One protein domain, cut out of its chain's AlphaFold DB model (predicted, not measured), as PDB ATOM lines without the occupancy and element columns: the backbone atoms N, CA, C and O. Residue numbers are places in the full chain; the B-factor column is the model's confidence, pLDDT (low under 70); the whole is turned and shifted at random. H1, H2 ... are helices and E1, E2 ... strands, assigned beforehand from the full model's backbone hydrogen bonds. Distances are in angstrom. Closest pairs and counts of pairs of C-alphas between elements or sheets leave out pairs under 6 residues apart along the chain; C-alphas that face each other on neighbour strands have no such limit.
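What this domain is: This is residues 472 to 530 of the 1215 residues of a protein of Orientia tsutsugamushi str. UT144 (UniProt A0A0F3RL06). Picture a loose rod: a ribbon of two parallel strands, E1 and E2, with H2 and H3 one after the other along one face, H1 at one end beyond the strands, and residues 516 to 522 sticking out at the other end. H1 packs crosswise on H2, while H3, the longest helix, runs lengthwise and makes few contacts. The printed part has 59 residues with two named strands and three named helices, in the order E1, H1, H2, H3, E2; the class is mixed, helices and strands. The whole is loose, with a radius of gyration of the C-alphas of 13.3 A and spans of 41 by 20 by 15 A.

Where its parts are: Find C-alpha 472 at (11.689, -32.670, -45.341); from there E1, residues 472 to 477, runs 16.2 A. After a tight link comes H1, residues 480 to 489, 14.2 A long. H2, residues 495 to 502, begins at C-alpha 495, at (24.182, -45.241, -45.685), and is 10.4 A long. One residue later H3, residues 504 to 517, runs 19.8 A. Last comes E2, residues 526 to 530, 12.8 A long, ending at C-alpha 530 at (19.282, -38.687, -48.702).

How they stand to each other: Look first at E1 and E2, which are parallel neighbours with 26 degrees between their directions. Their N 474 and O 528 are 2.8 A apart and N 530 and O 474 are 2.9 A apart, both within hydrogen-bond range. E1, the helices H1, H2 and H3, and E2 form a strand-helix-strand unit, two parallel neighbour strands with helices between them along the chain. H2 comes nearest to E2 at the C-alphas of Cys 496 and Val 529, 5.9 A apart. The closest C-alphas of H3 and E1 are those of Ile 507 and Val 474, 7.7 A apart. H1 and H2 touch, closest at the C-alphas of Phe 486 and Phe 498, 6.6 A apart, and are about perpendicular at 89 degrees. H2 and H3 are close but not clearly touching, with the C-alphas of Ser 500 and Ile 507 7.4 A apart. H1 is apart from H3 and from E2. In H1, H2 and H3 every O i to N i+4 pair is within hydrogen-bond range.

The domain as a whole: The two C-alphas farthest apart are those of Lys 488 and Asp 521, 41.0 A. The printed part has no cut and no long link; the link from H3 to E2, eight residues, is short. Residues 516 to 522 stand free. The mean pLDDT of the printed part is 78.6; look for values under 70 at residues 472 to 473, 514 to 515 and 517 to 527.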
ATOM      1  N   TYR A 472      10.880 -33.438 -44.393       62.78
ATOM      2  CA  TYR A 472      11.689 -32.670 -45.341       62.78
ATOM      3  C   TYR A 472      12.916 -33.495 -45.737       62.78
ATOM      4  O   TYR A 472      13.677 -33.935 -44.874       62.78
ATOM      5  N   LYS A 473      13.127 -33.711 -47.039       66.75
ATOM      6  CA  LYS A 473      14.322 -34.402 -47.542       66.75
ATOM      7  C   LYS A 473      15.491 -33.426 -47.661       66.75
ATOM      8  O   LYS A 473      15.376 -32.384 -48.301       66.75
ATOM      9  N   VAL A 474      16.622 -33.781 -47.063       73.00
ATOM     10  CA  VAL A 474      17.903 -33.090 -47.222       73.00
ATOM     11  C   VAL A 474      18.813 -33.980 -48.047       73.00
ATOM     12  O   VAL A 474      19.315 -34.994 -47.568       73.00
ATOM     13  N   THR A 475      19.024 -33.598 -49.300       75.06
ATOM     14  CA  THR A 475      19.950 -34.301 -50.184       75.06
ATOM     15  C   THR A 475      21.385 -33.872 -49.883       75.06
ATOM     16  O   THR A 475      21.679 -32.677 -49.806       75.06
ATOM     17  N   VAL A 476      22.282 -34.841 -49.702       82.38
ATOM     18  CA  VAL A 476      23.714 -34.609 -49.469       82.38
ATOM     19  C   VAL A 476      24.482 -35.258 -50.607       82.38
ATOM     20  O   VAL A 476      24.463 -36.480 -50.724       82.38
ATOM     21  N   LYS A 477      25.157 -34.457 -51.440       84.19
ATOM     22  CA  LYS A 477      26.035 -34.986 -52.490       84.19
ATOM     23  C   LYS A 477      27.181 -35.764 -51.841       84.19
ATOM     24  O   LYS A 477      27.855 -35.232 -50.961       84.19
ATOM     25  N   VAL A 478      27.381 -37.007 -52.268       87.19
ATOM     26  CA  VAL A 478      28.456 -37.892 -51.805       87.19
ATOM     27  C   VAL A 478      29.259 -38.377 -53.004       87.19
ATOM     28  O   VAL A 478      28.703 -38.582 -54.081       87.19
ATOM     29  N   ASN A 479      30.563 -38.552 -52.828       87.56
ATOM     30  CA  ASN A 479      31.449 -39.077 -53.867       87.56
ATOM     31  C   ASN A 479      31.806 -40.551 -53.603       87.56
ATOM     32  O   ASN A 479      31.480 -41.115 -52.551       87.56
ATOM     33  N   ARG A 480      32.530 -41.188 -54.532       91.25
ATOM     34  CA  ARG A 480      33.033 -42.562 -54.338       91.25
ATOM     35  C   ARG A 480      33.761 -42.763 -52.999       91.25
ATOM     36  O   ARG A 480      33.549 -43.788 -52.352       91.25
ATOM     37  N   SER A 481      34.600 -41.815 -52.570       91.56
ATOM     38  CA  SER A 481      35.378 -41.949 -51.328       91.56
ATOM     39  C   SER A 481      34.493 -41.971 -50.077       91.56
ATOM     40  O   SER A 481      34.741 -42.762 -49.173       91.56
ATOM     41  N   ASP A 482      33.396 -41.209 -50.062       93.38
ATOM     42  CA  ASP A 482      32.418 -41.230 -48.970       93.38
ATOM     43  C   ASP A 482      31.736 -42.596 -48.836       93.38
ATOM     44  O   ASP A 482      31.509 -43.081 -47.724       93.38
ATOM     45  N   LEU A 483      31.436 -43.242 -49.967       94.12
ATOM     46  CA  LEU A 483      30.873 -44.590 -49.982       94.12
ATOM     47  C   LEU A 483      31.915 -45.649 -49.605       94.12
ATOM     48  O   LEU A 483      31.583 -46.596 -48.898       94.12
ATOM     49  N   GLU A 484      33.178 -45.494 -50.000       95.31
ATOM     50  CA  GLU A 484      34.260 -46.371 -49.537       95.31
ATOM     51  C   GLU A 484      34.484 -46.264 -48.019       95.31
ATOM     52  O   GLU A 484      34.702 -47.289 -47.363       95.31
ATOM     53  N   ASP A 485      34.372 -45.062 -47.447       94.75
ATOM     54  CA  ASP A 485      34.386 -44.851 -45.996       94.75
ATOM     55  C   ASP A 485      33.191 -45.550 -45.335       94.75
ATOM     56  O   ASP A 485      33.368 -46.283 -44.363       94.75
ATOM     57  N   PHE A 486      31.981 -45.420 -45.893       96.06
ATOM     58  CA  PHE A 486      30.797 -46.139 -45.405       96.06
ATOM     59  C   PHE A 486      30.989 -47.665 -45.431       96.06
ATOM     60  O   PHE A 486      30.603 -48.381 -44.497       96.06
ATOM     61  N   LEU A 487      31.614 -48.198 -46.481       94.44
ATOM     62  CA  LEU A 487      31.888 -49.627 -46.580       94.44
ATOM     63  C   LEU A 487      32.837 -50.101 -45.469       94.44
ATOM     64  O   LEU A 487      32.569 -51.154 -44.873       94.44
ATOM     65  N   LYS A 488      33.874 -49.312 -45.151       93.19
ATOM     66  CA  LYS A 488      34.889 -49.606 -44.122       93.19
ATOM     67  C   LYS A 488      34.384 -49.384 -42.692       93.19
ATOM     68  O   LYS A 488      34.585 -50.246 -41.839       93.19
ATOM     69  N   GLU A 489      33.721 -48.258 -42.435       92.12
ATOM     70  CA  GLU A 489      33.435 -47.743 -41.087       92.12
ATOM     71  C   GLU A 489      31.950 -47.825 -40.696       92.12
ATOM     72  O   GLU A 489      31.624 -47.920 -39.514       92.12
ATOM     73  N   GLY A 490      31.032 -47.856 -41.668       84.75
ATOM     74  CA  GLY A 490      29.576 -47.858 -41.460       84.75
ATOM     75  C   GLY A 490      28.985 -49.218 -41.073       84.75
ATOM     76  O   GLY A 490      27.946 -49.623 -41.595       84.75
ATOM     77  N   GLN A 491      29.650 -50.001 -40.220       82.44
ATOM     78  CA  GLN A 491      29.113 -51.301 -39.798       82.44
ATOM     79  C   GLN A 491      27.846 -51.138 -38.946       82.44
ATOM     80  O   GLN A 491      27.855 -50.463 -37.922       82.44
ATOM     81  N   GLY A 492      26.762 -51.806 -39.356       84.44
ATOM     82  CA  GLY A 492      25.484 -51.808 -38.634       84.44
ATOM     83  C   GLY A 492      24.652 -50.531 -38.781       84.44
ATOM     84  O   GLY A 492      23.616 -50.437 -38.135       84.44
ATOM     85  N   GLN A 493      25.089 -49.584 -39.614       91.56
ATOM     86  CA  GLN A 493      24.374 -48.345 -39.928       91.56
ATOM     87  C   GLN A 493      23.856 -48.384 -41.367       91.56
ATOM     88  O   GLN A 493      24.453 -49.045 -42.225       91.56
ATOM     89  N   SER A 494      22.778 -47.651 -41.645       93.44
ATOM     90  CA  SER A 494      22.402 -47.348 -43.031       93.44
ATOM     91  C   SER A 494      23.334 -46.304 -43.645       93.44
ATOM     92  O   SER A 494      23.966 -45.516 -42.937       93.44
ATOM     93  N   CYS A 495      23.425 -46.276 -44.977       92.69
ATOM     94  CA  CYS A 495      24.182 -45.241 -45.685       92.69
ATOM     95  C   CYS A 495      23.666 -43.842 -45.308       92.69
ATOM     96  O   CYS A 495      24.450 -42.942 -45.008       92.69
ATOM     97  N   CYS A 496      22.343 -43.686 -45.201       88.75
ATOM     98  CA  CYS A 496      21.706 -42.455 -44.742       88.75
ATOM     99  C   CYS A 496      22.176 -42.045 -43.334       88.75
ATOM    100  O   CYS A 496      22.558 -40.893 -43.133       88.75
ATOM    101  N   GLU A 497      22.212 -42.968 -42.365       91.75
ATOM    102  CA  GLU A 497      22.687 -42.701 -40.995       91.75
ATOM    103  C   GLU A 497      24.172 -42.323 -40.950       91.75
ATOM    104  O   GLU A 497      24.557 -41.369 -40.267       91.75
ATOM    105  N   PHE A 498      25.010 -43.049 -41.691       93.88
ATOM    106  CA  PHE A 498      26.447 -42.802 -41.739       93.88
ATOM    107  C   PHE A 498      26.758 -41.415 -42.314       93.88
ATOM    108  O   PHE A 498      27.487 -40.633 -41.697       93.88
ATOM    109  N   ILE A 499      26.148 -41.070 -43.452       90.25
ATOM    110  CA  ILE A 499      26.311 -39.761 -44.096       90.25
ATOM    111  C   ILE A 499      25.726 -38.647 -43.222       90.25
ATOM    112  O   ILE A 499      26.365 -37.607 -43.052       90.25
ATOM    113  N   SER A 500      24.585 -38.885 -42.564       88.06
ATOM    114  CA  SER A 500      24.021 -37.943 -41.584       88.06
ATOM    115  C   SER A 500      25.009 -37.623 -40.466       88.06
ATOM    116  O   SER A 500      25.174 -36.464 -40.089       88.06
ATOM    117  N   LYS A 501      25.706 -38.640 -39.942       90.12
ATOM    118  CA  LYS A 501      26.708 -38.462 -38.888       90.12
ATOM    119  C   LYS A 501      27.948 -37.731 -39.406       90.12
ATOM    120  O   LYS A 501      28.408 -36.795 -38.746       90.12
ATOM    121  N   LYS A 502      28.456 -38.122 -40.583       87.94
ATOM    122  CA  LYS A 502      29.647 -37.533 -41.223       87.94
ATOM    123  C   LYS A 502      29.465 -36.037 -41.500       87.94
ATOM    124  O   LYS A 502      30.373 -35.256 -41.229       87.94
ATOM    125  N   TYR A 503      28.273 -35.624 -41.939       86.19
ATOM    126  CA  TYR A 503      27.954 -34.234 -42.294       86.19
ATOM    127  C   TYR A 503      27.033 -33.521 -41.291       86.19
ATOM    128  O   TYR A 503      26.439 -32.490 -41.617       86.19
ATOM    129  N   SER A 504      26.937 -34.025 -40.057       84.88
ATOM    130  CA  SER A 504      25.987 -33.548 -39.036       84.88
ATOM    131  C   SER A 504      26.043 -32.034 -38.792       84.88
ATOM    132  O   SER A 504      25.001 -31.387 -38.715       84.88
ATOM    133  N   GLY A 505      27.241 -31.438 -38.760       79.06
ATOM    134  CA  GLY A 505      27.405 -29.988 -38.597       79.06
ATOM    135  C   GLY A 505      26.793 -29.162 -39.738       79.06
ATOM    136  O   GLY A 505      26.178 -28.125 -39.493       79.06
ATOM    137  N   TYR A 506      26.906 -29.630 -40.984       76.56
ATOM    138  CA  TYR A 506      26.328 -28.949 -42.148       76.56
ATOM    139  C   TYR A 506      24.810 -29.113 -42.207       76.56
ATOM    140  O   TYR A 506      24.097 -28.150 -42.494       76.56
ATOM    141  N   ILE A 507      24.323 -30.317 -41.894       76.25
ATOM    142  CA  ILE A 507      22.891 -30.623 -41.838       76.25
ATOM    143  C   ILE A 507      22.225 -29.752 -40.769       76.25
ATOM    144  O   ILE A 507      21.278 -29.038 -41.088       76.25
ATOM    145  N   GLN A 508      22.775 -29.698 -39.549       76.56
ATOM    146  CA  GLN A 508      22.214 -28.904 -38.452       76.56
ATOM    147  C   GLN A 508      22.135 -27.410 -38.787       76.56
ATOM    148  O   GLN A 508      21.122 -26.766 -38.516       76.56
ATOM    149  N   ASN A 509      23.180 -26.857 -39.411       74.62
ATOM    150  CA  ASN A 509      23.181 -25.457 -39.832       74.62
ATOM    151  C   ASN A 509      22.037 -25.158 -40.801       74.62
ATOM    152  O   ASN A 509      21.410 -24.099 -40.710       74.62
ATOM    153  N   LYS A 510      21.723 -26.088 -41.712       70.69
ATOM    154  CA  LYS A 510      20.637 -25.854 -42.657       70.69
ATOM    155  C   LYS A 510      19.256 -26.220 -42.136       70.69
ATOM    156  O   LYS A 510      18.304 -25.544 -42.509       70.69
ATOM    157  N   GLU A 511      19.140 -27.185 -41.230       71.38
ATOM    158  CA  GLU A 511      17.913 -27.370 -40.450       71.38
ATOM    159  C   GLU A 511      17.542 -26.096 -39.693       71.38
ATOM    160  O   GLU A 511      16.380 -25.701 -39.692       71.38
ATOM    161  N   ASN A 512      18.522 -25.433 -39.075       74.44
ATOM    162  CA  ASN A 512      18.294 -24.181 -38.360       74.44
ATOM    163  C   ASN A 512      17.828 -23.080 -39.325       74.44
ATOM    164  O   ASN A 512      16.826 -22.427 -39.058       74.44
ATOM    165  N   SER A 513      18.463 -22.957 -40.498       70.31
ATOM    166  CA  SER A 513      18.020 -22.026 -41.550       70.31
ATOM    167  C   SER A 513      16.615 -22.342 -42.094       70.31
ATOM    168  O   SER A 513      15.861 -21.431 -42.435       70.31
ATOM    169  N   LEU A 514      16.234 -23.622 -42.174       68.00
ATOM    170  CA  LEU A 514      14.883 -24.055 -42.550       68.00
ATOM    171  C   LEU A 514      13.858 -23.701 -41.467       68.00
ATOM    172  O   LEU A 514      12.813 -23.146 -41.793       68.00
ATOM    173  N   LYS A 515      14.169 -23.962 -40.192       68.75
ATOM    174  CA  LYS A 515      13.325 -23.592 -39.041       68.75
ATOM    175  C   LYS A 515      13.112 -22.078 -38.961       68.75
ATOM    176  O   LYS A 515      11.995 -21.640 -38.718       68.75
ATOM    177  N   GLU A 516      14.146 -21.284 -39.241       70.62
ATOM    178  CA  GLU A 516      14.040 -19.820 -39.330       70.62
ATOM    179  C   GLU A 516      13.113 -19.366 -40.468       70.62
ATOM    180  O   GLU A 516      12.350 -18.416 -40.299       70.62
ATOM    181  N   LYS A 517      13.134 -20.053 -41.618       66.50
ATOM    182  CA  LYS A 517      12.262 -19.741 -42.764       66.50
ATOM    183  C   LYS A 517      10.811 -20.190 -42.586       66.50
ATOM    184  O   LYS A 517       9.934 -19.620 -43.226       66.50
ATOM    185  N   LEU A 518      10.553 -21.208 -41.767       61.69
ATOM    186  CA  LEU A 518       9.250 -21.879 -41.671       61.69
ATOM    187  C   LEU A 518       8.342 -21.380 -40.530       61.69
ATOM    188  O   LEU A 518       7.268 -21.941 -40.330       61.69
ATOM    189  N   SER A 519       8.693 -20.278 -39.856       56.69
ATOM    190  CA  SER A 519       8.021 -19.738 -38.655       56.69
ATOM    191  C   SER A 519       8.091 -20.670 -37.431       56.69
ATOM    192  O   SER A 519       8.177 -21.891 -37.544       56.69
ATOM    193  N   SER A 520       8.089 -20.083 -36.230       54.22
ATOM    194  CA  SER A 520       8.369 -20.745 -34.943       54.22
ATOM    195  C   SER A 520       7.389 -21.844 -34.516       54.22
ATOM    196  O   SER A 520       7.628 -22.490 -33.498       54.22
ATOM    197  N   ASP A 521       6.313 -22.068 -35.271       52.81
ATOM    198  CA  ASP A 521       5.195 -22.913 -34.844       52.81
ATOM    199  C   ASP A 521       5.283 -24.363 -35.351       52.81
ATOM    200  O   ASP A 521       4.536 -25.226 -34.886       52.81
ATOM    201  N   ILE A 522       6.233 -24.688 -36.241       55.69
ATOM    202  CA  ILE A 522       6.425 -26.071 -36.707       55.69
ATOM    203  C   ILE A 522       7.325 -26.841 -35.732       55.69
ATOM    204  O   ILE A 522       8.518 -27.064 -35.957       55.69
ATOM    205  N   THR A 523       6.736 -27.275 -34.621       48.53
ATOM    206  CA  THR A 523       7.348 -28.283 -33.747       48.53
ATOM    207  C   THR A 523       7.142 -29.666 -34.374       48.53
ATOM    208  O   THR A 523       6.028 -30.171 -34.421       48.53
ATOM    209  N   GLY A 524       8.210 -30.268 -34.916       55.66
ATOM    210  CA  GLY A 524       8.159 -31.641 -35.450       55.66
ATOM    211  C   GLY A 524       8.641 -31.861 -36.888       55.66
ATOM    212  O   GLY A 524       8.332 -32.902 -37.455       55.66
ATOM    213  N   ILE A 525       9.410 -30.943 -37.489       59.16
ATOM    214  CA  ILE A 525      10.034 -31.173 -38.808       59.16
ATOM    215  C   ILE A 525      10.955 -32.402 -38.729       59.16
ATOM    216  O   ILE A 525      12.033 -32.345 -38.136       59.16
ATOM    217  N   LYS A 526      10.540 -33.506 -39.355       61.88
ATOM    218  CA  LYS A 526      11.365 -34.702 -39.528       61.88
ATOM    219  C   LYS A 526      12.253 -34.506 -40.749       61.88
ATOM    220  O   LYS A 526      11.759 -34.426 -41.870       61.88
ATOM    221  N   VAL A 527      13.559 -34.407 -40.542       67.50
ATOM    222  CA  VAL A 527      14.525 -34.239 -41.630       67.50
ATOM    223  C   VAL A 527      15.103 -35.597 -41.992       67.50
ATOM    224  O   VAL A 527      15.665 -36.291 -41.148       67.50
ATOM    225  N   VAL A 528      14.930 -35.994 -43.249       70.56
ATOM    226  CA  VAL A 528      15.454 -37.255 -43.783       70.56
ATOM    227  C   VAL A 528      16.626 -36.932 -44.692       70.56
ATOM    228  O   VAL A 528      16.463 -36.234 -45.692       70.56
ATOM    229  N   VAL A 529      17.809 -37.432 -44.349       77.94
ATOM    230  CA  VAL A 529      19.010 -37.254 -45.166       77.94
ATOM    231  C   VAL A 529      19.027 -38.299 -46.272       77.94
ATOM    232  O   VAL A 529      18.914 -39.491 -45.999       77.94
ATOM    233  N   VAL A 530      19.193 -37.844 -47.510       83.19
ATOM    234  CA  VAL A 530      19.282 -38.687 -48.702       83.19
ATOM    235  C   VAL A 530      20.671 -38.513 -49.320       83.19
ATOM    236  O   VAL A 530      20.964 -37.440 -49.854       83.19
TER     237      VAL A 530